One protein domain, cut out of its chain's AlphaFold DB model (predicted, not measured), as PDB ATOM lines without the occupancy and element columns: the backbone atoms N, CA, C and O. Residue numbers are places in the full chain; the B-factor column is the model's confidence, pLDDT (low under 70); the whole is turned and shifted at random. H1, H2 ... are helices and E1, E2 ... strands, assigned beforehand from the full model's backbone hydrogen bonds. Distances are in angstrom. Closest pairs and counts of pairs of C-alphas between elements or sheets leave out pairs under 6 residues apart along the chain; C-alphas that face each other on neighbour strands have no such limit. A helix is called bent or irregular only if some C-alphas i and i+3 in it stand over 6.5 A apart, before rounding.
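What this domain is: This is residues 27 to 127 and 217 to 323 of the 589 residues of an uncharacterized protein of Salegentibacter holothuriorum (UniProt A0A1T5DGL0). Look for two unequal lobes: in the larger, the long helices H4, H5 and H6 run side by side as a triangle, with the parallel strand pair E4 and E5 at the end where H4 and H5 begin and H6 ends; the smaller is a loose group of H1, H2, E2 and the antiparallel pair E1 and E3. H3 sits between the lobes, H8 packs on H6, and the tail, residues 298 to 323, folds back past the antiparallel hairpin E6 and E7. The printed part has 208 residues, with eight named helices and seven named strands in the order E1 H1 H2 E2 E3 H3 E4 H4 E5 H5 H6 H7 E6 E7 H8, a mixed class of helices and strands. It is compact, with a radius of gyration of the C-alphas of 18.7 A and spans of 56 by 50 by 44 A.

How they stand to each other: Start at E4, residues 103 to 105, and E5, residues 220 to 224, parallel neighbours with N 105 and O 222 2.9 A apart. H5, residues 227 to 243, and H6, residues 246 to 263, form a helical hairpin: they touch at a shallow tilt of 4 degrees, opposite ways, closest at the C-alphas of Pro 227 and Ser 263, 5.3 A. H6 is only just irregular, C-alphas 251 and 254 being 6.6 A apart, and has a kink of 26 degrees near residue 254. H4, residues 107 to 124, touches H5 at a shallow tilt of 8 degrees, the same way, closest at the C-alphas of Pro 107 and Trp 230, 6.2 A. H8, residues 293 to 297, touches H6 with residues 248 to 255 of H6 alone, closest at the C-alphas of Leu 252 and Lys 296, 6.7 A. H7, residues 269 to 273, is close to H6 but not clearly touching, at 7.8 A between the C-alphas of Glu 258 and Phe 271. The hairpin of E6, residues 277 to 279, and E7, residues 289 to 291, is antiparallel, with N 279 and O 289 2.8 A apart. The closest C-alphas of E4 and H3, residues 88 to 98, are those of Phe 103 and Ala 96, 6.5 A apart. Farther out, E1, residues 38 to 40, and E3, residues 80 to 82, are antiparallel, with N 39 and O 81 2.8 A apart. H1, residues 41 to 52, and H2, residues 57 to 63, are close but not clearly touching, about perpendicular at 74 degrees, closest at the C-alphas of Asn 47 and Asn 57, 7.0 A. E2, residues 71 to 74, pairs with no named strand and is near H1. In H3, H4 and H7 every O i to N i+4 pair is within hydrogen-bond range; the counts are 7 of 8 in H1, 2 of 3 in H2, 8 of 13 in H5, 11 of 14 in H6 and 0 of 1 in H8, where 2 of 2 O i to N i+3 pairs are within range.

Where its parts are: Find C-alpha 38, where E1 begins, at (40.810, -14.304, -8.584). H4 starts from C-alpha 107 at (25.443, 4.474, -11.140) and measures 25.5 A from first to last C-alpha; H5 measures 26.1 A, H6 25.0 A, H1 17.1 A, H3 14.8 A and E5 13.1 A. H8 ends at C-alpha 297, at (34.263, 7.093, -21.024).

The domain as a whole: The two C-alphas farthest apart are those of His 63 and Asp 266, 57.8 A. Residues 128 to 216 are not printed, and C-alphas 127 and 217 are 41.1 A apart across this cut, on the link from H4 to E5. Of the links that are printed whole, none is long. The mean pLDDT of the printed part is 85.0; look for values under 70 at residue 59 and residues 62 to 65, 122 to 127, 280 to 288 and 314 to 316.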
ATOM      1  N   GLU A  27      22.480 -10.553 -26.275       81.25
ATOM      2  CA  GLU A  27      22.829 -11.573 -27.273       81.25
ATOM      3  C   GLU A  27      22.663 -12.996 -26.711       81.25
ATOM      4  O   GLU A  27      22.829 -13.232 -25.511       81.25
ATOM      5  N   GLU A  28      22.355 -13.958 -27.584       81.06
ATOM      6  CA  GLU A  28      22.285 -15.381 -27.239       81.06
ATOM      7  C   GLU A  28      23.652 -16.038 -27.479       81.06
ATOM      8  O   GLU A  28      23.954 -16.512 -28.571       81.06
ATOM      9  N   LEU A  29      24.499 -16.031 -26.445       79.88
ATOM     10  CA  LEU A  29      25.858 -16.579 -26.487       79.88
ATOM     11  C   LEU A  29      26.016 -17.753 -25.512       79.88
ATOM     12  O   LEU A  29      25.306 -17.868 -24.506       79.88
ATOM     13  N   SER A  30      26.980 -18.627 -25.801       78.31
ATOM     14  CA  SER A  30      27.359 -19.742 -24.932       78.31
ATOM     15  C   SER A  30      27.825 -19.256 -23.555       78.31
ATOM     16  O   SER A  30      28.500 -18.237 -23.432       78.31
ATOM     17  N   LYS A  31      27.492 -20.004 -22.494       82.25
ATOM     18  CA  LYS A  31      28.017 -19.715 -21.151       82.25
ATOM     19  C   LYS A  31      29.521 -20.031 -21.074       82.25
ATOM     20  O   LYS A  31      29.947 -21.007 -21.690       82.25
ATOM     21  N   PRO A  32      30.308 -19.301 -20.261       86.19
ATOM     22  CA  PRO A  32      31.731 -19.585 -20.092       86.19
ATOM     23  C   PRO A  32      31.967 -20.907 -19.345       86.19
ATOM     24  O   PRO A  32      31.403 -21.118 -18.272       86.19
ATOM     25  N   ASP A  33      32.890 -21.744 -19.829       80.81
ATOM     26  CA  ASP A  33      33.218 -23.049 -19.212       80.81
ATOM     27  C   ASP A  33      33.830 -22.960 -17.801       80.81
ATOM     28  O   ASP A  33      33.907 -23.954 -17.076       80.81
ATOM     29  N   LYS A  34      34.374 -21.794 -17.426       90.94
ATOM     30  CA  LYS A  34      35.232 -21.642 -16.242       90.94
ATOM     31  C   LYS A  34      35.149 -20.262 -15.600       90.94
ATOM     32  O   LYS A  34      34.946 -19.242 -16.267       90.94
ATOM     33  N   LEU A  35      35.395 -20.244 -14.293       93.06
ATOM     34  CA  LEU A  35      35.646 -19.033 -13.516       93.06
ATOM     35  C   LEU A  35      37.009 -18.422 -13.880       93.06
ATOM     36  O   LEU A  35      37.934 -19.118 -14.310       93.06
ATOM     37  N   LEU A  36      37.131 -17.111 -13.695       93.50
ATOM     38  CA  LEU A  36      38.373 -16.366 -13.859       93.50
ATOM     39  C   LEU A  36      39.272 -16.513 -12.629       93.50
ATOM     40  O   LEU A  36      38.834 -16.792 -11.512       93.50
ATOM     41  N   ARG A  37      40.574 -16.288 -12.828       93.31
ATOM     42  CA  ARG A  37      41.546 -16.328 -11.735       93.31
ATOM     43  C   ARG A  37      41.394 -15.102 -10.835       93.31
ATOM     44  O   ARG A  37      41.861 -14.015 -11.173       93.31
ATOM     45  N   VAL A  38      40.838 -15.313  -9.648       93.88
ATOM     46  CA  VAL A  38      40.810 -14.304  -8.584       93.88
ATOM     47  C   VAL A  38      42.163 -14.155  -7.872       93.88
ATOM     48  O   VAL A  38      43.013 -15.053  -7.873       93.88
ATOM     49  N   GLN A  39      42.359 -13.001  -7.239       92.31
ATOM     50  CA  GLN A  39      43.451 -12.686  -6.320       92.31
ATOM     51  C   GLN A  39      42.864 -12.096  -5.036       92.31
ATOM     52  O   GLN A  39      41.847 -11.408  -5.088       92.31
ATOM     53  N   SER A  40      43.504 -12.327  -3.885       92.62
ATOM     54  CA  SER A  40      43.001 -11.768  -2.629       92.62
ATOM     55  C   SER A  40      43.154 -10.247  -2.578       92.62
ATOM     56  O   SER A  40      44.155  -9.695  -3.045       92.62
ATOM     57  N   TYR A  41      42.186  -9.562  -1.972       87.25
ATOM     58  CA  TYR A  41      42.106  -8.096  -1.916       87.25
ATOM     59  C   TYR A  41      43.404  -7.439  -1.410       87.25
ATOM     60  O   TYR A  41      43.944  -6.524  -2.035       87.25
ATOM     61  N   ASN A  42      43.986  -7.980  -0.335       88.88
ATOM     62  CA  ASN A  42      45.261  -7.503   0.210       88.88
ATOM     63  C   ASN A  42      46.450  -7.726  -0.750       88.88
ATOM     64  O   ASN A  42      47.390  -6.934  -0.743       88.88
ATOM     65  N   ARG A  43      46.429  -8.778  -1.584       90.94
ATOM     66  CA  ARG A  43      47.474  -9.030  -2.591       90.94
ATOM     67  C   ARG A  43      47.390  -8.036  -3.747       90.94
ATOM     68  O   ARG A  43      48.430  -7.635  -4.258       90.94
ATOM     69  N   ILE A  44      46.185  -7.627  -4.141       92.88
ATOM     70  CA  ILE A  44      45.992  -6.687  -5.252       92.88
ATOM     71  C   ILE A  44      46.668  -5.345  -4.945       92.88
ATOM     72  O   ILE A  44      47.471  -4.889  -5.756       92.88
ATOM     73  N   TYR A  45      46.452  -4.760  -3.760       92.06
ATOM     74  CA  TYR A  45      47.158  -3.528  -3.376       92.06
ATOM     75  C   TYR A  45      48.677  -3.695  -3.334       92.06
ATOM     76  O   TYR A  45      49.396  -2.840  -3.845       92.06
ATOM     77  N   LYS A  46      49.177  -4.817  -2.800       91.50
ATOM     78  CA  LYS A  46      50.618  -5.112  -2.811       91.50
ATOM     79  C   LYS A  46      51.179  -5.170  -4.238       91.50
ATOM     80  O   LYS A  46      52.206  -4.557  -4.509       91.50
ATOM     81  N   ASN A  47      50.482  -5.825  -5.169       90.75
ATOM     82  CA  ASN A  47      50.871  -5.860  -6.582       90.75
ATOM     83  C   ASN A  47      50.837  -4.467  -7.243       90.75
ATOM     84  O   ASN A  47      51.704  -4.176  -8.064       90.75
ATOM     85  N   LEU A  48      49.846  -3.626  -6.917       91.12
ATOM     86  CA  LEU A  48      49.724  -2.265  -7.457       91.12
ATOM     87  C   LEU A  48      50.893  -1.377  -7.008       91.12
ATOM     88  O   LEU A  48      51.555  -0.789  -7.860       91.12
ATOM     89  N   ILE A  49      51.202  -1.361  -5.706       90.12
ATOM     90  CA  ILE A  49      52.331  -0.604  -5.132       90.12
ATOM     91  C   ILE A  49      53.667  -1.079  -5.720       90.12
ATOM     92  O   ILE A  49      54.524  -0.262  -6.048       90.12
ATOM     93  N   LEU A  50      53.848  -2.390  -5.921       86.88
ATOM     94  CA  LEU A  50      55.055  -2.899  -6.579       86.88
ATOM     95  C   LEU A  50      55.129  -2.473  -8.048       86.88
ATOM     96  O   LEU A  50      56.194  -2.049  -8.486       86.88
ATOM     97  N   LYS A  51      54.019  -2.510  -8.800       85.69
ATOM     98  CA  LYS A  51      53.996  -2.016 -10.188       85.69
ATOM     99  C   LYS A  51      54.302  -0.511 -10.264       85.69
ATOM    100  O   LYS A  51      54.961  -0.098 -11.209       85.69
ATOM    101  N   ASP A  52      53.869   0.274  -9.278       84.06
ATOM    102  CA  ASP A  52      54.170   1.711  -9.148       84.06
ATOM    103  C   ASP A  52      55.678   1.970  -8.974       84.06
ATOM    104  O   ASP A  52      56.268   2.778  -9.684       84.06
ATOM    105  N   ALA A  53      56.337   1.176  -8.121       78.00
ATOM    106  CA  ALA A  53      57.794   1.175  -7.950       78.00
ATOM    107  C   ALA A  53      58.573   0.519  -9.123       78.00
ATOM    108  O   ALA A  53      59.802   0.405  -9.071       78.00
ATOM    109  N   ASP A  54      57.878   0.056 -10.171       75.44
ATOM    110  CA  ASP A  54      58.391  -0.805 -11.249       75.44
ATOM    111  C   ASP A  54      59.229  -1.984 -10.698       75.44
ATOM    112  O   ASP A  54      60.414  -2.176 -10.999       75.44
ATOM    113  N   LEU A  55      58.564  -2.742  -9.821       75.69
ATOM    114  CA  LEU A  55      58.953  -3.991  -9.169       75.69
ATOM    115  C   LEU A  55      57.850  -5.049  -9.366       75.69
ATOM    116  O   LEU A  55      56.701  -4.747  -9.697       75.69
ATOM    117  N   ARG A  56      58.170  -6.328  -9.143       79.00
ATOM    118  CA  ARG A  56      57.196  -7.437  -9.187       79.00
ATOM    119  C   ARG A  56      57.401  -8.378  -8.002       79.00
ATOM    120  O   ARG A  56      58.494  -8.472  -7.460       79.00
ATOM    121  N   ASN A  57      56.374  -9.144  -7.626       79.00
ATOM    122  CA  ASN A  57      56.446 -10.020  -6.445       79.00
ATOM    123  C   ASN A  57      57.597 -11.050  -6.517       79.00
ATOM    124  O   ASN A  57      58.230 -11.333  -5.506       79.00
ATOM    125  N   TRP A  58      57.921 -11.551  -7.716       72.38
ATOM    126  CA  TRP A  58      59.048 -12.471  -7.916       72.38
ATOM    127  C   TRP A  58      60.419 -11.795  -7.720       72.38
ATOM    128  O   TRP A  58      61.371 -12.477  -7.342       72.38
ATOM    129  N   ASP A  59      60.531 -10.478  -7.949       69.62
ATOM    130  CA  ASP A  59      61.749  -9.712  -7.663       69.62
ATOM    131  C   ASP A  59      62.000  -9.685  -6.141       69.62
ATOM    132  O   ASP A  59      63.142  -9.844  -5.716       69.62
ATOM    133  N   LEU A  60      60.949  -9.599  -5.311       73.81
ATOM    134  CA  LEU A  60      61.062  -9.727  -3.851       73.81
ATOM    135  C   LEU A  60      61.380 -11.166  -3.421       73.81
ATOM    136  O   LEU A  60      62.375 -11.398  -2.732       73.81
ATOM    137  N   GLU A  61      60.572 -12.140  -3.868       75.38
ATOM    138  CA  GLU A  61      60.717 -13.568  -3.529       75.38
ATOM    139  C   GLU A  61      62.121 -14.099  -3.854       75.38
ATOM    140  O   GLU A  61      62.712 -14.833  -3.062       75.38
ATOM    141  N   LYS A  62      62.683 -13.709  -5.008       69.06
ATOM    142  CA  LYS A  62      64.007 -14.155  -5.465       69.06
ATOM    143  C   LYS A  62      65.149 -13.697  -4.552       69.06
ATOM    144  O   LYS A  62      66.190 -14.351  -4.548       69.06
ATOM    145  N   HIS A  63      64.992 -12.591  -3.830       62.66
ATOM    146  CA  HIS A  63      66.068 -11.971  -3.048       62.66
ATOM    147  C   HIS A  63      65.739 -11.846  -1.553       62.66
ATOM    148  O   HIS A  63      66.515 -11.243  -0.816       62.66
ATOM    149  N   SER A  64      64.625 -12.439  -1.109       68.94
ATOM    150  CA  SER A  64      64.152 -12.434   0.282       68.94
ATOM    151  C   SER A  64      63.979 -11.030   0.882       68.94
ATOM    152  O   SER A  64      64.300 -10.819   2.050       68.94
ATOM    153  N   ILE A  65      63.489 -10.070   0.089       66.50
ATOM    154  CA  ILE A  65      63.193  -8.715   0.579       66.50
ATOM    155  C   ILE A  65      61.816  -8.684   1.243       66.50
ATOM    156  O   ILE A  65      60.813  -9.028   0.616       66.50
ATOM    157  N   ASP A  66      61.780  -8.208   2.488       74.12
ATOM    158  CA  ASP A  66      60.559  -7.697   3.103       74.12
ATOM    159  C   ASP A  66      60.365  -6.246   2.643       74.12
ATOM    160  O   ASP A  66      61.217  -5.391   2.878       74.12
ATOM    161  N   PHE A  67      59.297  -6.002   1.888       77.62
ATOM    162  CA  PHE A  67      59.005  -4.709   1.269       77.62
ATOM    163  C   PHE A  67      57.960  -3.990   2.118       77.62
ATOM    164  O   PHE A  67      56.858  -4.518   2.292       77.62
ATOM    165  N   ASP A  68      58.267  -2.795   2.623       82.50
ATOM    166  CA  ASP A  68      57.265  -1.995   3.325       82.50
ATOM    167  C   ASP A  68      56.319  -1.326   2.318       82.50
ATOM    168  O   ASP A  68      56.702  -0.498   1.493       82.50
ATOM    169  N   TYR A  69      55.046  -1.708   2.386       85.62
ATOM    170  CA  TYR A  69      53.990  -1.185   1.523       85.62
ATOM    171  C   TYR A  69      53.450   0.171   2.015       85.62
ATOM    172  O   TYR A  69      52.709   0.830   1.282       85.62
ATOM    173  N   GLN A  70      53.795   0.581   3.243       88.31
ATOM    174  CA  GLN A  70      53.392   1.830   3.899       88.31
ATOM    175  C   GLN A  70      51.872   2.089   3.950       88.31
ATOM    176  O   GLN A  70      51.443   3.234   4.086       88.31
ATOM    177  N   ILE A  71      51.031   1.050   3.833       89.81
ATOM    178  CA  ILE A  71      49.564   1.183   3.840       89.81
ATOM    179  C   ILE A  71      49.091   1.557   5.251       89.81
ATOM    180  O   ILE A  71      49.210   0.765   6.182       89.81
ATOM    181  N   VAL A  72      48.506   2.748   5.378       88.25
ATOM    182  CA  VAL A  72      47.960   3.309   6.623       88.25
ATOM    183  C   VAL A  72      46.495   2.902   6.808       88.25
ATOM    184  O   VAL A  72      46.089   2.513   7.901       88.25
ATOM    185  N   ALA A  73      45.692   2.970   5.743       83.19
ATOM    186  CA  ALA A  73      44.267   2.633   5.765       83.19
ATOM    187  C   ALA A  73      43.780   2.157   4.388       83.19
ATOM    188  O   ALA A  73      44.400   2.456   3.369       83.19
ATOM    189  N   LYS A  74      42.653   1.440   4.340       88.75
ATOM    190  CA  LYS A  74      41.948   1.072   3.100       88.75
ATOM    191  C   LYS A  74      40.481   0.749   3.368       88.75
ATOM    192  O   LYS A  74      40.132   0.438   4.508       88.75
ATOM    193  N   SER A  75      39.640   0.798   2.335       85.06
ATOM    194  CA  SER A  75      38.223   0.433   2.461       85.06
ATOM    195  C   SER A  75      38.026  -1.071   2.730       85.06
ATOM    196  O   SER A  75      38.964  -1.872   2.737       85.06
ATOM    197  N   ALA A  76      36.773  -1.471   2.947       82.19
ATOM    198  CA  ALA A  76      36.359  -2.856   2.749       82.19
ATOM    199  C   ALA A  76      36.104  -3.119   1.252       82.19
ATOM    200  O   ALA A  76      35.700  -2.208   0.527       82.19
ATOM    201  N   ALA A  77      36.340  -4.354   0.812       78.56
ATOM    202  CA  ALA A  77      35.968  -4.913  -0.490       78.56
ATOM    203  C   ALA A  77      35.916  -6.456  -0.356       78.56
ATOM    204  O   ALA A  77      36.453  -6.969   0.632       78.56
ATOM    205  N   PRO A  78      35.307  -7.203  -1.301       85.00
ATOM    206  CA  PRO A  78      35.279  -8.667  -1.255       85.00
ATOM    207  C   PRO A  78      36.684  -9.282  -1.168       85.00
ATOM    208  O   PRO A  78      37.611  -8.820  -1.834       85.00
ATOM    209  N   ASP A  79      36.844 -10.344  -0.371       83.06
ATOM    210  CA  ASP A  79      38.155 -10.922  -0.029       83.06
ATOM    211  C   ASP A  79      38.969 -11.414  -1.233       83.06
ATOM    212  O   ASP A  79      40.197 -11.512  -1.148       83.06
ATOM    213  N   SER A  80      38.314 -11.737  -2.351       90.75
ATOM    214  CA  SER A  80      38.947 -12.156  -3.601       90.75
ATOM    215  C   SER A  80      38.232 -11.565  -4.812       90.75
ATOM    216  O   SER A  80      37.011 -11.622  -4.905       90.75
ATOM    217  N   LEU A  81      39.010 -11.019  -5.749       95.25
ATOM    218  CA  LEU A  81      38.524 -10.338  -6.950       95.25
ATOM    219  C   LEU A  81      39.318 -10.786  -8.180       95.25
ATOM    220  O   LEU A  81      40.518 -11.061  -8.093       95.25
ATOM    221  N   VAL A  82      38.677 -10.793  -9.345       94.94
ATOM    222  CA  VAL A  82      39.374 -10.735 -10.638       94.94
ATOM    223  C   VAL A  82      40.060  -9.366 -10.724       94.94
ATOM    224  O   VAL A  82      39.466  -8.361 -10.345       94.94
ATOM    225  N   ASN A  83      41.312  -9.289 -11.175       93.50
ATOM    226  CA  ASN A  83      42.052  -8.022 -11.216       93.50
ATOM    227  C   ASN A  83      42.978  -7.934 -12.433       93.50
ATOM    228  O   ASN A  83      43.713  -8.879 -12.725       93.50
ATOM    229  N   TYR A  84      42.990  -6.754 -13.057       91.62
ATOM    230  CA  TYR A  84      43.821  -6.405 -14.214       91.62
ATOM    231  C   TYR A  84      44.731  -5.197 -13.907       91.62
ATOM    232  O   TYR A  84      45.047  -4.380 -14.772       91.62
ATOM    233  N   GLY A  85      45.149  -5.052 -12.645       90.31
ATOM    234  CA  GLY A  85      45.909  -3.897 -12.171       90.31
ATOM    235  C   GLY A  85      45.109  -2.592 -12.264       90.31
ATOM    236  O   GLY A  85      43.942  -2.552 -11.877       90.31
ATOM    237  N   TYR A  86      45.757  -1.542 -12.774       89.00
ATOM    238  CA  TYR A  86      45.257  -0.163 -12.859       89.00
ATOM    239  C   TYR A  86      44.062   0.061 -13.794       89.00
ATOM    240  O   TYR A  86      43.552   1.173 -13.827       89.00
ATOM    241  N   ASN A  87      43.630  -0.947 -14.557       91.56
ATOM    242  CA  ASN A  87      42.569  -0.822 -15.560       91.56
ATOM    243  C   ASN A  87      41.574  -1.987 -15.441       91.56
ATOM    244  O   ASN A  87      41.399  -2.776 -16.371       91.56
ATOM    245  N   SER A  88      41.021  -2.176 -14.241       92.94
ATOM    246  CA  SER A  88      40.217  -3.355 -13.902       92.94
ATOM    247  C   SER A  88      38.761  -3.278 -14.366       92.94
ATOM    248  O   SER A  88      38.189  -4.329 -14.634       92.94
ATOM    249  N   PHE A  89      38.167  -2.093 -14.521       94.94
ATOM    250  CA  PHE A  89      36.862  -1.938 -15.168       94.94
ATOM    251  C   PHE A  89      36.975  -2.269 -16.659       94.94
ATOM    252  O   PHE A  89      36.299  -3.183 -17.130       94.94
ATOM    253  N   PHE A  90      37.873  -1.595 -17.387       92.81
ATOM    254  CA  PHE A  90      37.994  -1.756 -18.838       92.81
ATOM    255  C   PHE A  90      38.396  -3.179 -19.236       92.81
ATOM    256  O   PHE A  90      37.717  -3.811 -20.042       92.81
ATOM    257  N   ASN A  91      39.465  -3.726 -18.643       91.12
ATOM    258  CA  ASN A  91      39.896  -5.090 -18.965       91.12
ATOM    259  C   ASN A  91      38.922  -6.152 -18.427       91.12
ATOM    260  O   ASN A  91      38.888  -7.263 -18.946       91.12
ATOM    261  N   GLY A  92      38.107  -5.811 -17.423       92.81
ATOM    262  CA  GLY A  92      36.992  -6.642 -16.982       92.81
ATOM    263  C   GLY A  92      35.849  -6.686 -17.994       92.81
ATOM    264  O   GLY A  92      35.318  -7.763 -18.246       92.81
ATOM    265  N   MET A  93      35.506  -5.552 -18.611       92.94
ATOM    266  CA  MET A  93      34.516  -5.494 -19.693       92.94
ATOM    267  C   MET A  93      35.037  -6.181 -20.964       92.94
ATOM    268  O   MET A  93      34.317  -6.976 -21.557       92.94
ATOM    269  N   TYR A  94      36.314  -5.993 -21.315       89.62
ATOM    270  CA  TYR A  94      36.969  -6.768 -22.376       89.62
ATOM    271  C   TYR A  94      36.923  -8.279 -22.102       89.62
ATOM    272  O   TYR A  94      36.569  -9.059 -22.980       89.62
ATOM    273  N   ALA A  95      37.220  -8.711 -20.872       88.62
ATOM    274  CA  ALA A  95      37.119 -10.118 -20.491       88.62
ATOM    275  C   ALA A  95      35.669 -10.633 -20.468       88.62
ATOM    276  O   ALA A  95      35.456 -11.832 -20.618       88.62
ATOM    277  N   ALA A  96      34.673  -9.763 -20.292       90.88
ATOM    278  CA  ALA A  96      33.271 -10.133 -20.434       90.88
ATOM    279  C   ALA A  96      32.874 -10.330 -21.901       90.88
ATOM    280  O   ALA A  96      32.225 -11.324 -22.213       90.88
ATOM    281  N   TYR A  97      33.336  -9.441 -22.782       87.00
ATOM    282  CA  TYR A  97      33.169  -9.519 -24.234       87.00
ATOM    283  C   TYR A  97      33.855 -10.760 -24.834       87.00
ATOM    284  O   TYR A  97      33.240 -11.495 -25.601       87.00
ATOM    285  N   ALA A  98      35.096 -11.045 -24.428       83.19
ATOM    286  CA  ALA A  98      35.889 -12.155 -24.963       83.19
ATOM    287  C   ALA A  98      35.497 -13.548 -24.418       83.19
ATOM    288  O   ALA A  98      35.622 -14.535 -25.135       83.19
ATOM    289  N   ASP A  99      35.028 -13.652 -23.165       85.62
ATOM    290  CA  ASP A  99      34.619 -14.933 -22.550       85.62
ATOM    291  C   ASP A  99      33.079 -15.131 -22.509       85.62
ATOM    292  O   ASP A  99      32.611 -16.047 -21.832       85.62
ATOM    293  N   HIS A 100      32.275 -14.265 -23.143       88.25
ATOM    294  CA  HIS A 100      30.795 -14.263 -23.075       88.25
ATOM    295  C   HIS A 100      30.221 -14.214 -21.643       88.25
ATOM    296  O   HIS A 100      29.294 -14.944 -21.274       88.25
ATOM    297  N   ARG A 101      30.774 -13.355 -20.781       92.94
ATOM    298  CA  ARG A 101      30.324 -13.220 -19.382       92.94
ATOM    299  C   ARG A 101      29.283 -12.107 -19.267       92.94
ATOM    300  O   ARG A 101      29.480 -11.048 -19.852       92.94
ATOM    301  N   PRO A 102      28.213 -12.278 -18.471       95.69
ATOM    302  CA  PRO A 102      27.361 -11.156 -18.100       95.69
ATOM    303  C   PRO A 102      28.160 -10.053 -17.391       95.69
ATOM    304  O   PRO A 102      29.111 -10.350 -16.658       95.69
ATOM    305  N   PHE A 103      27.754  -8.797 -17.556       96.62
ATOM    306  CA  PHE A 103      28.402  -7.657 -16.901       96.62
ATOM    307  C   PHE A 103      27.406  -6.860 -16.057       96.62
ATOM    308  O   PHE A 103      26.238  -6.716 -16.421       96.62
ATOM    309  N   VAL A 104      27.865  -6.351 -14.917       97.19
ATOM    310  CA  VAL A 104      27.054  -5.544 -13.998       97.19
ATOM    311  C   VAL A 104      27.590  -4.117 -13.970       97.19
ATOM    312  O   VAL A 104      28.795  -3.905 -13.829       97.19
ATOM    313  N   LEU A 105      26.692  -3.144 -14.097       95.94
ATOM    314  CA  LEU A 105      26.990  -1.714 -14.068       95.94
ATOM    315  C   LEU A 105      26.125  -1.046 -13.003       95.94
ATOM    316  O   LEU A 105      24.920  -1.279 -12.956       95.94
ATOM    317  N   SER A 106      26.719  -0.172 -12.191       96.50
ATOM    318  CA  SER A 106      25.977   0.665 -11.244       96.50
ATOM    319  C   SER A 106      26.202   2.157 -11.504       96.50
ATOM    320  O   SER A 106      27.189   2.527 -12.161       96.50
ATOM    321  N   PRO A 107      25.331   3.034 -10.965       94.75
ATOM    322  CA  PRO A 107      25.443   4.474 -11.140       94.75
ATOM    323  C   PRO A 107      26.803   4.997 -10.658       94.75
ATOM    324  O   PRO A 107      27.444   5.788 -11.348       94.75
ATOM    325  N   ASP A 108      27.309   4.503  -9.526       92.19
ATOM    326  CA  ASP A 108      28.609   4.923  -8.992       92.19
ATOM    327  C   ASP A 108      29.783   4.525  -9.895       92.19
ATOM    328  O   ASP A 108      30.749   5.280 -10.000       92.19
ATOM    329  N   MET A 109      29.706   3.387 -10.597       96.38
ATOM    330  CA  MET A 109      30.748   2.977 -11.549       96.38
ATOM    331  C   MET A 109      30.801   3.927 -12.748       96.38
ATOM    332  O   MET A 109      31.862   4.450 -13.093       96.38
ATOM    333  N   VAL A 110      29.642   4.194 -13.353       96.00
ATOM    334  CA  VAL A 110      29.523   5.076 -14.522       96.00
ATOM    335  C   VAL A 110      29.856   6.523 -14.146       96.00
ATOM    336  O   VAL A 110      30.621   7.189 -14.846       96.00
ATOM    337  N   TRP A 111      29.380   7.001 -12.992       95.38
ATOM    338  CA  TRP A 111      29.718   8.332 -12.495       95.38
ATOM    339  C   TRP A 111      31.198   8.469 -12.109       95.38
ATOM    340  O   TRP A 111      31.769   9.547 -12.299       95.38
ATOM    341  N   LEU A 112      31.853   7.415 -11.609       91.81
ATOM    342  CA  LEU A 112      33.292   7.441 -11.336       91.81
ATOM    343  C   LEU A 112      34.104   7.577 -12.630       91.81
ATOM    344  O   LEU A 112      35.015   8.401 -12.670       91.81
ATOM    345  N   LEU A 113      33.756   6.845 -13.693       92.75
ATOM    346  CA  LEU A 113      34.414   6.987 -15.000       92.75
ATOM    347  C   LEU A 113      34.292   8.421 -15.539       92.75
ATOM    348  O   LEU A 113      35.295   9.019 -15.930       92.75
ATOM    349  N   ILE A 114      33.095   9.013 -15.465       91.75
ATOM    350  CA  ILE A 114      32.853  10.415 -15.847       91.75
ATOM    351  C   ILE A 114      33.643  11.379 -14.939       91.75
ATOM    352  O   ILE A 114      34.291  12.306 -15.420       91.75
ATOM    353  N   SER A 115      33.683  11.138 -13.627       83.62
ATOM    354  CA  SER A 115      34.458  11.964 -12.685       83.62
ATOM    355  C   SER A 115      35.964  11.908 -12.969       83.62
ATOM    356  O   SER A 115      36.653  12.924 -12.878       83.62
ATOM    357  N   GLN A 116      36.485  10.743 -13.362       86.56
ATOM    358  CA  GLN A 116      37.885  10.587 -13.753       86.56
ATOM    359  C   GLN A 116      38.179  11.196 -15.131       86.56
ATOM    360  O   GLN A 116      39.235  11.800 -15.307       86.56
ATOM    361  N   GLY A 117      37.264  11.092 -16.101       84.44
ATOM    362  CA  GLY A 117      37.376  11.789 -17.387       84.44
ATOM    363  C   GLY A 117      37.411  13.314 -17.218       84.44
ATOM    364  O   GLY A 117      38.254  13.977 -17.820       84.44
ATOM    365  N   PHE A 118      36.589  13.852 -16.312       80.75
ATOM    366  CA  PHE A 118      36.622  15.259 -15.903       80.75
ATOM    367  C   PHE A 118      37.946  15.640 -15.217       80.75
ATOM    368  O   PHE A 118      38.570  16.631 -15.594       80.75
ATOM    369  N   ALA A 119      38.428  14.841 -14.259       72.69
ATOM    370  CA  ALA A 119      39.714  15.095 -13.601       72.69
ATOM    371  C   ALA A 119      40.889  15.083 -14.600       72.69
ATOM    372  O   ALA A 119      41.776  15.935 -14.530       72.69
ATOM    373  N   ARG A 120      40.867  14.170 -15.581       81.94
ATOM    374  CA  ARG A 120      41.841  14.129 -16.684       81.94
ATOM    375  C   ARG A 120      41.712  15.345 -17.603       81.94
ATOM    376  O   ARG A 120      42.741  15.879 -17.997       81.94
ATOM    377  N   HIS A 121      40.500  15.845 -17.868       76.25
ATOM    378  CA  HIS A 121      40.325  17.116 -18.577       76.25
ATOM    379  C   HIS A 121      41.023  18.267 -17.844       76.25
ATOM    380  O   HIS A 121      41.849  18.944 -18.449       76.25
ATOM    381  N   VAL A 122      40.772  18.450 -16.544       65.12
ATOM    382  CA  VAL A 122      41.428  19.503 -15.749       65.12
ATOM    383  C   VAL A 122      42.957  19.351 -15.781       65.12
ATOM    384  O   VAL A 122      43.660  20.315 -16.078       65.12
ATOM    385  N   ASN A 123      43.472  18.137 -15.567       65.75
ATOM    386  CA  ASN A 123      44.914  17.870 -15.507       65.75
ATOM    387  C   ASN A 123      45.633  17.975 -16.866       65.75
ATOM    388  O   ASN A 123      46.808  18.329 -16.899       65.75
ATOM    389  N   ALA A 124      44.948  17.698 -17.980       66.31
ATOM    390  CA  ALA A 124      45.482  17.861 -19.335       66.31
ATOM    391  C   ALA A 124      45.349  19.301 -19.870       66.31
ATOM    392  O   ALA A 124      45.981  19.655 -20.863       66.31
ATOM    393  N   ASN A 125      44.529  20.145 -19.230       58.72
ATOM    394  CA  ASN A 125      44.213  21.500 -19.690       58.72
ATOM    395  C   ASN A 125      44.514  22.613 -18.650       58.72
ATOM    396  O   ASN A 125      43.776  23.601 -18.631       58.72
ATOM    397  N   PRO A 126      45.580  22.548 -17.818       50.34
ATOM    398  CA  PRO A 126      45.805  23.520 -16.740       50.34
ATOM    399  C   PRO A 126      46.063  24.939 -17.273       50.34
ATOM    400  O   PRO A 126      45.530  25.910 -16.743       50.34
ATOM    401  N   GLU A 127      46.811  25.055 -18.376       44.78
ATOM    402  CA  GLU A 127      46.961  26.297 -19.150       44.78
ATOM    403  C   GLU A 127      45.892  26.430 -20.249       44.78
ATOM    404  O   GLU A 127      45.583  27.534 -20.692       44.78
ATOM    405  N   GLY A 217      31.093 -10.981 -27.503       77.12
ATOM    406  CA  GLY A 217      29.885 -10.238 -27.150       77.12
ATOM    407  C   GLY A 217      29.559 -10.393 -25.664       77.12
ATOM    408  O   GLY A 217      30.094 -11.274 -24.985       77.12
ATOM    409  N   ILE A 218      28.700  -9.526 -25.124       88.50
ATOM    410  CA  ILE A 218      28.317  -9.548 -23.699       88.50
ATOM    411  C   ILE A 218      26.844  -9.965 -23.616       88.50
ATOM    412  O   ILE A 218      25.967  -9.137 -23.852       88.50
ATOM    413  N   PRO A 219      26.525 -11.228 -23.266       88.19
ATOM    414  CA  PRO A 219      25.185 -11.772 -23.495       88.19
ATOM    415  C   PRO A 219      24.097 -11.121 -22.641       88.19
ATOM    416  O   PRO A 219      22.942 -11.045 -23.063       88.19
ATOM    417  N   LYS A 220      24.433 -10.670 -21.425       94.06
ATOM    418  CA  LYS A 220      23.481 -10.057 -20.488       94.06
ATOM    419  C   LYS A 220      24.119  -8.907 -19.722       94.06
ATOM    420  O   LYS A 220      25.253  -9.026 -19.256       94.06
ATOM    421  N   ILE A 221      23.349  -7.843 -19.533       96.12
ATOM    422  CA  ILE A 221      23.700  -6.713 -18.674       96.12
ATOM    423  C   ILE A 221      22.754  -6.682 -17.483       96.12
ATOM    424  O   ILE A 221      21.555  -6.922 -17.632       96.12
ATOM    425  N   THR A 222      23.301  -6.355 -16.315       96.81
ATOM    426  CA  THR A 222      22.523  -5.910 -15.158       96.81
ATOM    427  C   THR A 222      22.853  -4.453 -14.868       96.81
ATOM    428  O   THR A 222      24.017  -4.124 -14.631       96.81
ATOM    429  N   LEU A 223      21.834  -3.596 -14.857       96.38
ATOM    430  CA  LEU A 223      21.925  -2.246 -14.310       96.38
ATOM    431  C   LEU A 223      21.436  -2.282 -12.862       96.38
ATOM    432  O   LEU A 223      20.265  -2.556 -12.613       96.38
ATOM    433  N   GLU A 224      22.338  -2.027 -11.920       95.31
ATOM    434  CA  GLU A 224      21.999  -1.713 -10.529       95.31
ATOM    435  C   GLU A 224      21.540  -0.243 -10.432       95.31
ATOM    436  O   GLU A 224      21.835   0.570 -11.310       95.31
ATOM    437  N   GLY A 225      20.863   0.128  -9.345       92.81
ATOM    438  CA  GLY A 225      20.393   1.494  -9.094       92.81
ATOM    439  C   GLY A 225      19.050   1.832  -9.749       92.81
ATOM    440  O   GLY A 225      18.640   1.235 -10.745       92.81
ATOM    441  N   THR A 226      18.366   2.825  -9.179       92.94
ATOM    442  CA  THR A 226      17.033   3.257  -9.636       92.94
ATOM    443  C   THR A 226      17.109   4.036 -10.957       92.94
ATOM    444  O   THR A 226      18.143   4.654 -11.242       92.94
ATOM    445  N   PRO A 227      16.028   4.097 -11.760       94.12
ATOM    446  CA  PRO A 227      15.953   4.998 -12.912       94.12
ATOM    447  C   PRO A 227      16.256   6.459 -12.552       94.12
ATOM    448  O   PRO A 227      16.904   7.178 -13.315       94.12
ATOM    449  N   GLU A 228      15.870   6.894 -11.351       94.94
ATOM    450  CA  GLU A 228      16.203   8.203 -10.799       94.94
ATOM    451  C   GLU A 228      17.716   8.385 -10.597       94.94
ATOM    452  O   GLU A 228      18.213   9.499 -10.757       94.94
ATOM    453  N   ASP A 229      18.476   7.342 -10.253       95.81
ATOM    454  CA  ASP A 229      19.942   7.411 -10.146       95.81
ATOM    455  C   ASP A 229      20.614   7.561 -11.515       95.81
ATOM    456  O   ASP A 229      21.526   8.382 -11.673       95.81
ATOM    457  N   TRP A 230      20.113   6.852 -12.527       97.19
ATOM    458  CA  TRP A 230      20.560   7.015 -13.911       97.19
ATOM    459  C   TRP A 230      20.216   8.412 -14.454       97.19
ATOM    460  O   TRP A 230      21.073   9.074 -15.047       97.19
ATOM    461  N   GLN A 231      19.029   8.937 -14.137       96.75
ATOM    462  CA  GLN A 231      18.633  10.307 -14.478       96.75
ATOM    463  C   GLN A 231      19.510  11.357 -13.766       96.75
ATOM    464  O   GLN A 231      19.967  12.313 -14.397       96.75
ATOM    465  N   LYS A 232      19.851  11.152 -12.481       95.88
ATOM    466  CA  LYS A 232      20.816  12.002 -11.751       95.88
ATOM    467  C   LYS A 232      22.181  12.037 -12.448       95.88
ATOM    468  O   LYS A 232      22.827  13.083 -12.432       95.88
ATOM    469  N   ILE A 233      22.642  10.939 -13.056       95.44
ATOM    470  CA  ILE A 233      23.912  10.910 -13.806       95.44
ATOM    471  C   ILE A 233      23.819  11.719 -15.096       95.44
ATOM    472  O   ILE A 233      24.720  12.521 -15.355       95.44
ATOM    473  N   LEU A 234      22.737  11.572 -15.862       96.62
ATOM    474  CA  LEU A 234      22.487  12.379 -17.058       96.62
ATOM    475  C   LEU A 234      22.492  13.883 -16.717       96.62
ATOM    476  O   LEU A 234      23.246  14.655 -17.314       96.62
ATOM    477  N   ASP A 235      21.756  14.295 -15.684       94.62
ATOM    478  CA  ASP A 235      21.654  15.708 -15.287       94.62
ATOM    479  C   ASP A 235      22.920  16.271 -14.625       94.62
ATOM    480  O   ASP A 235      23.206  17.466 -14.750       94.62
ATOM    481  N   LYS A 236      23.724  15.433 -13.958       92.31
ATOM    482  CA  LYS A 236      25.071  15.816 -13.502       92.31
ATOM    483  C   LYS A 236      26.045  15.955 -14.675       92.31
ATOM    484  O   LYS A 236      26.857  16.874 -14.665       92.31
ATOM    485  N   THR A 237      25.947  15.094 -15.688       93.88
ATOM    486  CA  THR A 237      26.820  15.119 -16.877       93.88
ATOM    487  C   THR A 237      26.546  16.340 -17.746       93.88
ATOM    488  O   THR A 237      27.492  17.003 -18.163       93.88
ATOM    489  N   ARG A 238      25.272  16.712 -17.935       92.25
ATOM    490  CA  ARG A 238      24.876  17.960 -18.617       92.25
ATOM    491  C   ARG A 238      25.573  19.193 -18.025       92.25
ATOM    492  O   ARG A 238      26.110  20.009 -18.767       92.25
ATOM    493  N   LYS A 239      25.661  19.287 -16.692       87.62
ATOM    494  CA  LYS A 239      26.340  20.394 -15.983       87.62
ATOM    495  C   LYS A 239      27.860  20.420 -16.158       87.62
ATOM    496  O   LYS A 239      28.475  21.450 -15.903       87.62
ATOM    497  N   LEU A 240      28.487  19.331 -16.615       83.44
ATOM    498  CA  LEU A 240      29.914  19.351 -16.943       83.44
ATOM    499  C   LEU A 240      30.204  20.146 -18.228       83.44
ATOM    500  O   LEU A 240      31.348  20.551 -18.421       83.44
ATOM    501  N   GLU A 241      29.200  20.430 -19.071       86.69
ATOM    502  CA  GLU A 241      29.374  21.231 -20.293       86.69
ATOM    503  C   GLU A 241      30.016  22.600 -20.008       86.69
ATOM    504  O   GLU A 241      30.890  23.033 -20.763       86.69
ATOM    505  N   GLU A 242      29.639  23.224 -18.885       80.56
ATOM    506  CA  GLU A 242      30.103  24.539 -18.412       80.56
ATOM    507  C   GLU A 242      31.639  24.639 -18.299       80.56
ATOM    508  O   GLU A 242      32.204  25.728 -18.377       80.56
ATOM    509  N   TYR A 243      32.334  23.501 -18.193       75.31
ATOM    510  CA  TYR A 243      33.791  23.397 -18.076       75.31
ATOM    511  C   TYR A 243      34.484  23.178 -19.437       75.31
ATOM    512  O   TYR A 243      35.513  22.516 -19.511       75.31
ATOM    513  N   ASN A 244      33.924  23.721 -20.526       80.25
ATOM    514  CA  ASN A 244      34.378  23.536 -21.919       80.25
ATOM    515  C   ASN A 244      34.334  22.077 -22.426       80.25
ATOM    516  O   ASN A 244      35.068  21.698 -23.345       80.25
ATOM    517  N   LEU A 245      33.444  21.255 -21.866       86.50
ATOM    518  CA  LEU A 245      33.345  19.823 -22.172       86.50
ATOM    519  C   LEU A 245      32.214  19.449 -23.141       86.50
ATOM    520  O   LEU A 245      31.984  18.261 -23.337       86.50
ATOM    521  N   LYS A 246      31.560  20.413 -23.811       90.81
ATOM    522  CA  LYS A 246      30.450  20.160 -24.762       90.81
ATOM    523  C   LYS A 246      30.736  19.058 -25.793       90.81
ATOM    524  O   LYS A 246      29.862  18.263 -26.117       90.81
ATOM    525  N   TRP A 247      31.975  19.000 -26.283       92.00
ATOM    526  CA  TRP A 247      32.462  18.002 -27.246       92.00
ATOM    527  C   TRP A 247      32.494  16.563 -26.705       92.00
ATOM    528  O   TRP A 247      32.648  15.629 -27.484       92.00
ATOM    529  N   TRP A 248      32.403  16.392 -25.385       94.88
ATOM    530  CA  TRP A 248      32.418  15.112 -24.682       94.88
ATOM    531  C   TRP A 248      31.074  14.832 -24.005       94.88
ATOM    532  O   TRP A 248      30.528  13.742 -24.155       94.88
ATOM    533  N   THR A 249      30.481  15.826 -23.334       93.75
ATOM    534  CA  THR A 249      29.146  15.688 -22.734       93.75
ATOM    535  C   THR A 249      28.072  15.445 -23.790       93.75
ATOM    536  O   THR A 249      27.179  14.646 -23.540       93.75
ATOM    537  N   GLY A 250      28.194  16.028 -24.989       94.38
ATOM    538  CA  GLY A 250      27.309  15.734 -26.121       94.38
ATOM    539  C   GLY A 250      27.442  14.309 -26.681       94.38
ATOM    540  O   GLY A 250      26.491  13.798 -27.258       94.38
ATOM    541  N   GLU A 251      28.580  13.639 -26.469       95.44
ATOM    542  CA  GLU A 251      28.771  12.228 -26.840       95.44
ATOM    543  C   GLU A 251      28.278  11.267 -25.746       95.44
ATOM    544  O   GLU A 251      27.839  10.156 -26.064       95.44
ATOM    545  N   LEU A 252      28.333  11.695 -24.477       95.50
ATOM    546  CA  LEU A 252      27.822  10.970 -23.308       95.50
ATOM    547  C   LEU A 252      26.311  11.133 -23.094       95.50
ATOM    548  O   LEU A 252      25.683  10.222 -22.571       95.50
ATOM    549  N   GLU A 253      25.709  12.264 -23.459       96.25
ATOM    550  CA  GLU A 253      24.278  12.512 -23.254       96.25
ATOM    551  C   GLU A 253      23.368  11.445 -23.898       96.25
ATOM    552  O   GLU A 253      22.572  10.867 -23.156       96.25
ATOM    553  N   PRO A 254      23.472  11.109 -25.201       96.38
ATOM    554  CA  PRO A 254      22.636  10.059 -25.789       96.38
ATOM    555  C   PRO A 254      22.913   8.684 -25.161       96.38
ATOM    556  O   PRO A 254      21.979   7.945 -24.878       96.38
ATOM    557  N   LEU A 255      24.177   8.376 -24.838       95.19
ATOM    558  CA  LEU A 255      24.568   7.154 -24.123       95.19
ATOM    559  C   LEU A 255      23.833   7.059 -22.773       95.19
ATOM    560  O   LEU A 255      23.230   6.038 -22.457       95.19
ATOM    561  N   LEU A 256      23.831   8.131 -21.982       97.38
ATOM    562  CA  LEU A 256      23.182   8.155 -20.671       97.38
ATOM    563  C   LEU A 256      21.648   8.171 -20.760       97.38
ATOM    564  O   LEU A 256      20.992   7.665 -19.851       97.38
ATOM    565  N   GLN A 257      21.069   8.682 -21.849       97.56
ATOM    566  CA  GLN A 257      19.636   8.542 -22.126       97.56
ATOM    567  C   GLN A 257      19.246   7.071 -22.354       97.56
ATOM    568  O   GLN A 257      18.222   6.642 -21.822       97.56
ATOM    569  N   GLU A 258      20.071   6.270 -23.037       97.06
ATOM    570  CA  GLU A 258      19.843   4.819 -23.182       97.06
ATOM    571  C   GLU A 258      19.930   4.070 -21.843       97.06
ATOM    572  O   GLU A 258      19.137   3.166 -21.592       97.06
ATOM    573  N   PHE A 259      20.819   4.473 -20.927       96.75
ATOM    574  CA  PHE A 259      20.847   3.921 -19.561       96.75
ATOM    575  C   PHE A 259      19.575   4.277 -18.768       96.75
ATOM    576  O   PHE A 259      19.061   3.441 -18.019       96.75
ATOM    577  N   VAL A 260      19.021   5.482 -18.952       97.19
ATOM    578  CA  VAL A 260      17.715   5.858 -18.375       97.19
ATOM    579  C   VAL A 260      16.575   5.046 -19.005       97.19
ATOM    580  O   VAL A 260      15.720   4.557 -18.268       97.19
ATOM    581  N   ARG A 261      16.553   4.826 -20.327       97.38
ATOM    582  CA  ARG A 261      15.529   3.969 -20.962       97.38
ATOM    583  C   ARG A 261      15.626   2.521 -20.469       97.38
ATOM    584  O   ARG A 261      14.645   1.977 -19.962       97.38
ATOM    585  N   ALA A 262      16.827   1.944 -20.503       95.56
ATOM    586  CA  ALA A 262      17.068   0.553 -20.132       95.56
ATOM    587  C   ALA A 262      16.756   0.270 -18.656       95.56
ATOM    588  O   ALA A 262      16.174  -0.768 -18.352       95.56
ATOM    589  N   SER A 263      17.063   1.198 -17.741       95.31
ATOM    590  CA  SER A 263      16.687   1.072 -16.322       95.31
ATOM    591  C   SER A 263      15.171   1.151 -16.076       95.31
ATOM    592  O   SER A 263      14.687   0.533 -15.130       95.31
ATOM    593  N   ASN A 264      14.403   1.809 -16.955       94.00
ATOM    594  CA  ASN A 264      12.931   1.750 -16.976       94.00
ATOM    595  C   ASN A 264      12.372   0.495 -17.692       94.00
ATOM    596  O   ASN A 264      11.155   0.327 -17.766       94.00
ATOM    597  N   GLY A 265      13.228  -0.385 -18.225       92.31
ATOM    598  CA  GLY A 265      12.834  -1.588 -18.966       92.31
ATOM    599  C   GLY A 265      12.688  -1.420 -20.482       92.31
ATOM    600  O   GLY A 265      12.351  -2.392 -21.156       92.31
ATOM    601  N   ASP A 266      12.971  -0.237 -21.031       95.44
ATOM    602  CA  ASP A 266      12.985   0.013 -22.476       95.44
ATOM    603  C   ASP A 266      14.411  -0.153 -23.034       95.44
ATOM    604  O   ASP A 266      15.267   0.719 -22.887       95.44
ATOM    605  N   VAL A 267      14.694  -1.324 -23.612       94.88
ATOM    606  CA  VAL A 267      16.056  -1.784 -23.928       94.88
ATOM    607  C   VAL A 267      16.287  -1.854 -25.439       94.88
ATOM    608  O   VAL A 267      15.859  -2.804 -26.098       94.88
ATOM    609  N   ASP A 268      17.054  -0.903 -25.977       92.88
ATOM    610  CA  ASP A 268      17.618  -0.996 -27.330       92.88
ATOM    611  C   ASP A 268      18.787  -1.997 -27.344       92.88
ATOM    612  O   ASP A 268      19.910  -1.695 -26.930       92.88
ATOM    613  N   LYS A 269      18.526  -3.222 -27.814       85.62
ATOM    614  CA  LYS A 269      19.548  -4.276 -27.870       85.62
ATOM    615  C   LYS A 269      20.720  -3.928 -28.785       85.62
ATOM    616  O   LYS A 269      21.826  -4.378 -28.497       85.62
ATOM    617  N   ASP A 270      20.518  -3.143 -29.838       80.69
ATOM    618  CA  ASP A 270      21.582  -2.806 -30.783       80.69
ATOM    619  C   ASP A 270      22.490  -1.705 -30.222       80.69
ATOM    620  O   ASP A 270      23.709  -1.780 -30.393       80.69
ATOM    621  N   PHE A 271      21.964  -0.772 -29.423       90.69
ATOM    622  CA  PHE A 271      22.801   0.087 -28.578       90.69
ATOM    623  C   PHE A 271      23.665  -0.732 -27.601       90.69
ATOM    624  O   PHE A 271      24.871  -0.490 -27.495       90.69
ATOM    625  N   TRP A 272      23.085  -1.718 -26.905       90.75
ATOM    626  CA  TRP A 272      23.839  -2.529 -25.939       90.75
ATOM    627  C   TRP A 272      24.863  -3.457 -26.611       90.75
ATOM    628  O   TRP A 272      25.980  -3.553 -26.114       90.75
ATOM    629  N   ARG A 273      24.565  -4.056 -27.770       81.75
ATOM    630  CA  ARG A 273      25.549  -4.812 -28.582       81.75
ATOM    631  C   ARG A 273      26.767  -3.966 -28.948       81.75
ATOM    632  O   ARG A 273      27.899  -4.427 -28.881       81.75
ATOM    633  N   ASN A 274      26.552  -2.691 -29.268       83.69
ATOM    634  CA  ASN A 274      27.623  -1.740 -29.570       83.69
ATOM    635  C   ASN A 274      28.301  -1.150 -28.306       83.69
ATOM    636  O   ASN A 274      28.833  -0.040 -28.362       83.69
ATOM    637  N   MET A 275      28.318  -1.864 -27.170       89.00
ATOM    638  CA  MET A 275      29.004  -1.403 -25.953       89.00
ATOM    639  C   MET A 275      30.529  -1.489 -26.027       89.00
ATOM    640  O   MET A 275      31.207  -0.561 -25.588       89.00
ATOM    641  N   PHE A 276      31.062  -2.573 -26.591       85.56
ATOM    642  CA  PHE A 276      32.492  -2.879 -26.659       85.56
ATOM    643  C   PHE A 276      32.742  -3.724 -27.913       85.56
ATOM    644  O   PHE A 276      32.032  -4.708 -28.111       85.56
ATOM    645  N   LYS A 277      33.749  -3.386 -28.724       80.31
ATOM    646  CA  LYS A 277      34.274  -4.258 -29.793       80.31
ATOM    647  C   LYS A 277      35.793  -4.257 -29.803       80.31
ATOM    648  O   LYS A 277      36.405  -3.290 -29.355       80.31
ATOM    649  N   TYR A 278      36.400  -5.322 -30.316       73.25
ATOM    650  CA  TYR A 278      37.853  -5.476 -30.371       73.25
ATOM    651  C   TYR A 278      38.282  -5.981 -31.749       73.25
ATOM    652  O   TYR A 278      37.975  -7.110 -32.115       73.25
ATOM    653  N   HIS A 279      39.042  -5.161 -32.472       70.19
ATOM    654  CA  HIS A 279      39.496  -5.431 -33.835       70.19
ATOM    655  C   HIS A 279      40.998  -5.706 -33.849       70.19
ATOM    656  O   HIS A 279      41.813  -4.818 -33.561       70.19
ATOM    657  N   SER A 280      41.391  -6.924 -34.214       58.94
ATOM    658  CA  SER A 280      42.791  -7.237 -34.502       58.94
ATOM    659  C   SER A 280      43.172  -6.732 -35.890       58.94
ATOM    660  O   SER A 280      42.610  -7.188 -36.883       58.94
ATOM    661  N   GLN A 281      44.146  -5.824 -35.980       54.19
ATOM    662  CA  GLN A 281      44.675  -5.402 -37.278       54.19
ATOM    663  C   GLN A 281      45.548  -6.500 -37.897       54.19
ATOM    664  O   GLN A 281      46.415  -7.063 -37.232       54.19
ATOM    665  N   GLU A 282      45.377  -6.737 -39.196       45.66
ATOM    666  CA  GLU A 282      46.044  -7.805 -39.964       45.66
ATOM    667  C   GLU A 282      47.580  -7.667 -40.030       45.66
ATOM    668  O   GLU A 282      48.304  -8.617 -40.325       45.66
ATOM    669  N   LYS A 283      48.116  -6.474 -39.740       41.88
ATOM    670  CA  LYS A 283      49.557  -6.197 -39.792       41.88
ATOM    671  C   LYS A 283      50.245  -6.585 -38.489       41.88
ATOM    672  O   LYS A 283      50.036  -5.961 -37.449       41.88
ATOM    673  N   TYR A 284      51.163  -7.547 -38.575       34.34
ATOM    674  CA  TYR A 284      52.029  -7.966 -37.469       34.34
ATOM    675  C   TYR A 284      52.682  -6.769 -36.750       34.34
ATOM    676  O   TYR A 284      53.524  -6.068 -37.311       34.34
ATOM    677  N   GLY A 285      52.314  -6.563 -35.481       37.78
ATOM    678  CA  GLY A 285      52.844  -5.491 -34.631       37.78
ATOM    679  C   GLY A 285      52.088  -4.156 -34.686       37.78
ATOM    680  O   GLY A 285      52.496  -3.224 -33.992       37.78
ATOM    681  N   ALA A 286      51.003  -4.048 -35.454       45.31
ATOM    682  CA  ALA A 286      50.088  -2.911 -35.386       45.31
ATOM    683  C   ALA A 286      49.197  -2.975 -34.118       45.31
ATOM    684  O   ALA A 286      48.986  -4.064 -33.572       45.31
ATOM    685  N   PRO A 287      48.696  -1.837 -33.597       53.69
ATOM    686  CA  PRO A 287      47.833  -1.832 -32.420       53.69
ATOM    687  C   PRO A 287      46.439  -2.384 -32.750       53.69
ATOM    688  O   PRO A 287      45.843  -2.037 -33.766       53.69
ATOM    689  N   ASN A 288      45.892  -3.206 -31.853       68.88
ATOM    690  CA  ASN A 288      44.486  -3.610 -31.920       68.88
ATOM    691  C   ASN A 288      43.594  -2.396 -31.625       68.88
ATOM    692  O   ASN A 288      43.875  -1.650 -30.679       68.88
ATOM    693  N   ILE A 289      42.532  -2.214 -32.406       78.06
ATOM    694  CA  ILE A 289      41.559  -1.136 -32.203       78.06
ATOM    695  C   ILE A 289      40.454  -1.628 -31.267       78.06
ATOM    696  O   ILE A 289      40.028  -2.777 -31.346       78.06
ATOM    697  N   ILE A 290      39.976  -0.753 -30.385       83.00
ATOM    698  CA  ILE A 290      38.792  -0.997 -29.556       83.00
ATOM    699  C   ILE A 290      37.755   0.084 -29.862       83.00
ATOM    700  O   ILE A 290      38.099   1.263 -29.820       83.00
ATOM    701  N   ASP A 291      36.512  -0.314 -30.148       83.56
ATOM    702  CA  ASP A 291      35.368   0.594 -30.330       83.56
ATOM    703  C   ASP A 291      34.169   0.217 -29.434       83.56
ATOM    704  O   ASP A 291      34.316  -0.496 -28.436       83.56
ATOM    705  N   GLY A 292      32.995   0.765 -29.740       86.69
ATOM    706  CA  GLY A 292      31.786   0.694 -28.931       86.69
ATOM    707  C   GLY A 292      31.679   1.884 -27.982       86.69
ATOM    708  O   GLY A 292      32.639   2.631 -27.771       86.69
ATOM    709  N   TRP A 293      30.502   2.106 -27.394       93.94
ATOM    710  CA  TRP A 293      30.280   3.299 -26.571       93.94
ATOM    711  C   TRP A 293      31.173   3.367 -25.321       93.94
ATOM    712  O   TRP A 293      31.338   4.455 -24.767       93.94
ATOM    713  N   ILE A 294      31.820   2.266 -24.911       93.12
ATOM    714  CA  ILE A 294      32.823   2.243 -23.834       93.12
ATOM    715  C   ILE A 294      33.927   3.292 -24.021       93.12
ATOM    716  O   ILE A 294      34.323   3.940 -23.049       93.12
ATOM    717  N   VAL A 295      34.394   3.526 -25.253       92.06
ATOM    718  CA  VAL A 295      35.514   4.451 -25.522       92.06
ATOM    719  C   VAL A 295      35.171   5.893 -25.145       92.06
ATOM    720  O   VAL A 295      36.053   6.674 -24.784       92.06
ATOM    721  N   LYS A 296      33.875   6.236 -25.138       94.19
ATOM    722  CA  LYS A 296      33.383   7.561 -24.751       94.19
ATOM    723  C   LYS A 296      33.641   7.876 -23.278       94.19
ATOM    724  O   LYS A 296      33.711   9.048 -22.925       94.19
ATOM    725  N   PHE A 297      33.861   6.878 -22.420       94.19
ATOM    726  CA  PHE A 297      34.263   7.093 -21.024       94.19
ATOM    727  C   PHE A 297      35.751   7.445 -20.846       94.19
ATOM    728  O   PHE A 297      36.163   7.823 -19.747       94.19
ATOM    729  N   PHE A 298      36.554   7.390 -21.915       93.00
ATOM    730  CA  PHE A 298      37.997   7.644 -21.896       93.00
ATOM    731  C   PHE A 298      38.364   8.845 -22.794       93.00
ATOM    732  O   PHE A 298      39.017   8.672 -23.822       93.00
ATOM    733  N   PRO A 299      37.979  10.087 -22.425       91.06
ATOM    734  CA  PRO A 299      38.246  11.295 -23.223       91.06
ATOM    735  C   PRO A 299      39.731  11.660 -23.372       91.06
ATOM    736  O   PRO A 299      40.074  12.472 -24.232       91.06
ATOM    737  N   TYR A 300      40.596  11.076 -22.543       88.25
ATOM    738  CA  TYR A 300      42.038  11.299 -22.522       88.25
ATOM    739  C   TYR A 300      42.779   9.973 -22.335       88.25
ATOM    740  O   TYR A 300      42.285   9.090 -21.626       88.25
ATOM    741  N   ASP A 301      43.955   9.852 -22.946       87.19
ATOM    742  CA  ASP A 301      44.896   8.756 -22.708       87.19
ATOM    743  C   ASP A 301      45.704   8.960 -21.405       87.19
ATOM    744  O   ASP A 301      45.525   9.940 -20.671       87.19
ATOM    745  N   LYS A 302      46.590   8.009 -21.091       83.25
ATOM    746  CA  LYS A 302      47.472   8.051 -19.911       83.25
ATOM    747  C   LYS A 302      48.479   9.206 -19.898       83.25
ATOM    748  O   LYS A 302      48.968   9.544 -18.825       83.25
ATOM    749  N   ASP A 303      48.800   9.778 -21.058       80.62
ATOM    750  CA  ASP A 303      49.780  10.858 -21.212       80.62
ATOM    751  C   ASP A 303      49.089  12.238 -21.281       80.62
ATOM    752  O   ASP A 303      49.753  13.267 -21.408       80.62
ATOM    753  N   GLY A 304      47.754  12.276 -21.168       79.62
ATOM    754  CA  GLY A 304      46.943  13.493 -21.201       79.62
ATOM    755  C   GLY A 304      46.565  13.965 -22.610       79.62
ATOM    756  O   GLY A 304      46.002  15.050 -22.755       79.62
ATOM    757  N   LYS A 305      46.823  13.174 -23.658       83.81
ATOM    758  CA  LYS A 305      46.363  13.482 -25.020       83.81
ATOM    759  C   LYS A 305      44.858  13.216 -25.121       83.81
ATOM    760  O   LYS A 305      44.350  12.238 -24.580       83.81
ATOM    761  N   ARG A 306      44.130  14.091 -25.819       86.12
ATOM    762  CA  ARG A 306      42.686  13.938 -26.065       86.12
ATOM    763  C   ARG A 306      42.421  12.810 -27.071       86.12
ATOM    764  O   ARG A 306      43.003  12.811 -28.154       86.12
ATOM    765  N   ASN A 307      41.498  11.912 -26.733       86.94
ATOM    766  CA  ASN A 307      41.050  10.826 -27.610       86.94
ATOM    767  C   ASN A 307      39.946  11.287 -28.575       86.94
ATOM    768  O   ASN A 307      39.259  12.284 -28.333       86.94
ATOM    769  N   ASN A 308      39.752  10.544 -29.670       87.62
ATOM    770  CA  ASN A 308      38.787  10.889 -30.720       87.62
ATOM    771  C   ASN A 308      37.321  10.516 -30.393       87.62
ATOM    772  O   ASN A 308      36.431  10.869 -31.164       87.62
ATOM    773  N   LEU A 309      37.079   9.839 -29.259       89.25
ATOM    774  CA  LEU A 309      35.781   9.316 -28.784       89.25
ATOM    775  C   LEU A 309      35.086   8.306 -29.724       89.25
ATOM    776  O   LEU A 309      33.908   8.008 -29.530       89.25
ATOM    777  N   LYS A 310      35.807   7.765 -30.712       86.69
ATOM    778  CA  LYS A 310      35.327   6.739 -31.653       86.69
ATOM    779  C   LYS A 310      36.025   5.403 -31.456       86.69
ATOM    780  O   LYS A 310      35.375   4.371 -31.544       86.69
ATOM    781  N   GLU A 311      37.325   5.436 -31.181       86.62
ATOM    782  CA  GLU A 311      38.160   4.245 -31.072       86.62
ATOM    783  C   GLU A 311      39.348   4.474 -30.118       86.62
ATOM    784  O   GLU A 311      39.677   5.617 -29.780       86.62
ATOM    785  N   LEU A 312      40.003   3.396 -29.683       82.75
ATOM    786  CA  LEU A 312      41.223   3.431 -28.870       82.75
ATOM    787  C   LEU A 312      42.304   2.513 -29.459       82.75
ATOM    788  O   LEU A 312      42.056   1.334 -29.712       82.75
ATOM    789  N   GLU A 313      43.522   3.038 -29.610       75.62
ATOM    790  CA  GLU A 313      44.713   2.272 -30.006       75.62
ATOM    791  C   GLU A 313      45.257   1.463 -28.811       75.62
ATOM    792  O   GLU A 313      46.145   1.906 -28.071       75.62
ATOM    793  N   GLY A 314      44.705   0.262 -28.626       64.12
ATOM    794  CA  GLY A 314      45.126  -0.741 -27.648       64.12
ATOM    795  C   GLY A 314      44.917  -0.378 -26.168       64.12
ATOM    796  O   GLY A 314      44.881   0.776 -25.756       64.12
ATOM    797  N   GLY A 315      44.872  -1.395 -25.302       60.34
ATOM    798  CA  GLY A 315      44.707  -1.196 -23.851       60.34
ATOM    799  C   GLY A 315      45.908  -0.567 -23.120       60.34
ATOM    800  O   GLY A 315      45.827  -0.317 -21.921       60.34
ATOM    801  N   ALA A 316      47.036  -0.327 -23.800       64.06
ATOM    802  CA  ALA A 316      48.273   0.192 -23.197       64.06
ATOM    803  C   ALA A 316      48.337   1.732 -23.110       64.06
ATOM    804  O   ALA A 316      49.199   2.274 -22.415       64.06
ATOM    805  N   SER A 317      47.439   2.426 -23.814       72.50
ATOM    806  CA  SER A 317      47.268   3.884 -23.785       72.50
ATOM    807  C   SER A 317      46.248   4.343 -22.731       72.50
ATOM    808  O   SER A 317      46.177   5.530 -22.422       72.50
ATOM    809  N   LEU A 318      45.481   3.423 -22.134       84.25
ATOM    810  CA  LEU A 318      44.438   3.742 -21.158       84.25
ATOM    811  C   LEU A 318      45.001   4.451 -19.914       84.25
ATOM    812  O   LEU A 318      45.969   3.963 -19.324       84.25
ATOM    813  N   PRO A 319      44.377   5.549 -19.452       85.25
ATOM    814  CA  PRO A 319      44.766   6.200 -18.208       85.25
ATOM    815  C   PRO A 319      44.434   5.320 -16.998       85.25
ATOM    816  O   PRO A 319      43.485   4.537 -17.031       85.25
ATOM    817  N   GLU A 320      45.178   5.472 -15.902       88.50
ATOM    818  CA  GLU A 320      44.953   4.685 -14.683       88.50
ATOM    819  C   GLU A 320      43.546   4.944 -14.106       88.50
ATOM    820  O   GLU A 320      43.160   6.088 -13.843       88.50
ATOM    821  N   GLU A 321      42.769   3.875 -13.907       90.69
ATOM    822  CA  GLU A 321      41.445   3.891 -13.266       90.69
ATOM    823  C   GLU A 321      41.528   3.902 -11.732       90.69
ATOM    824  O   GLU A 321      40.522   4.133 -11.063       90.69
ATOM    825  N   MET A 322      42.708   3.623 -11.177       89.94
ATOM    826  CA  MET A 322      43.052   3.787  -9.767       89.94
ATOM    827  C   MET A 322      43.893   5.059  -9.649       89.94
ATOM    828  O   MET A 322      45.108   5.017  -9.827       89.94
ATOM    829  N   VAL A 323      43.232   6.198  -9.428       83.56
ATOM    830  CA  VAL A 323      43.894   7.511  -9.414       83.56
ATOM    831  C   VAL A 323      44.631   7.746  -8.095       83.56
ATOM    832  O   VAL A 323      44.208   7.248  -7.051       83.56
TER     833      VAL A 323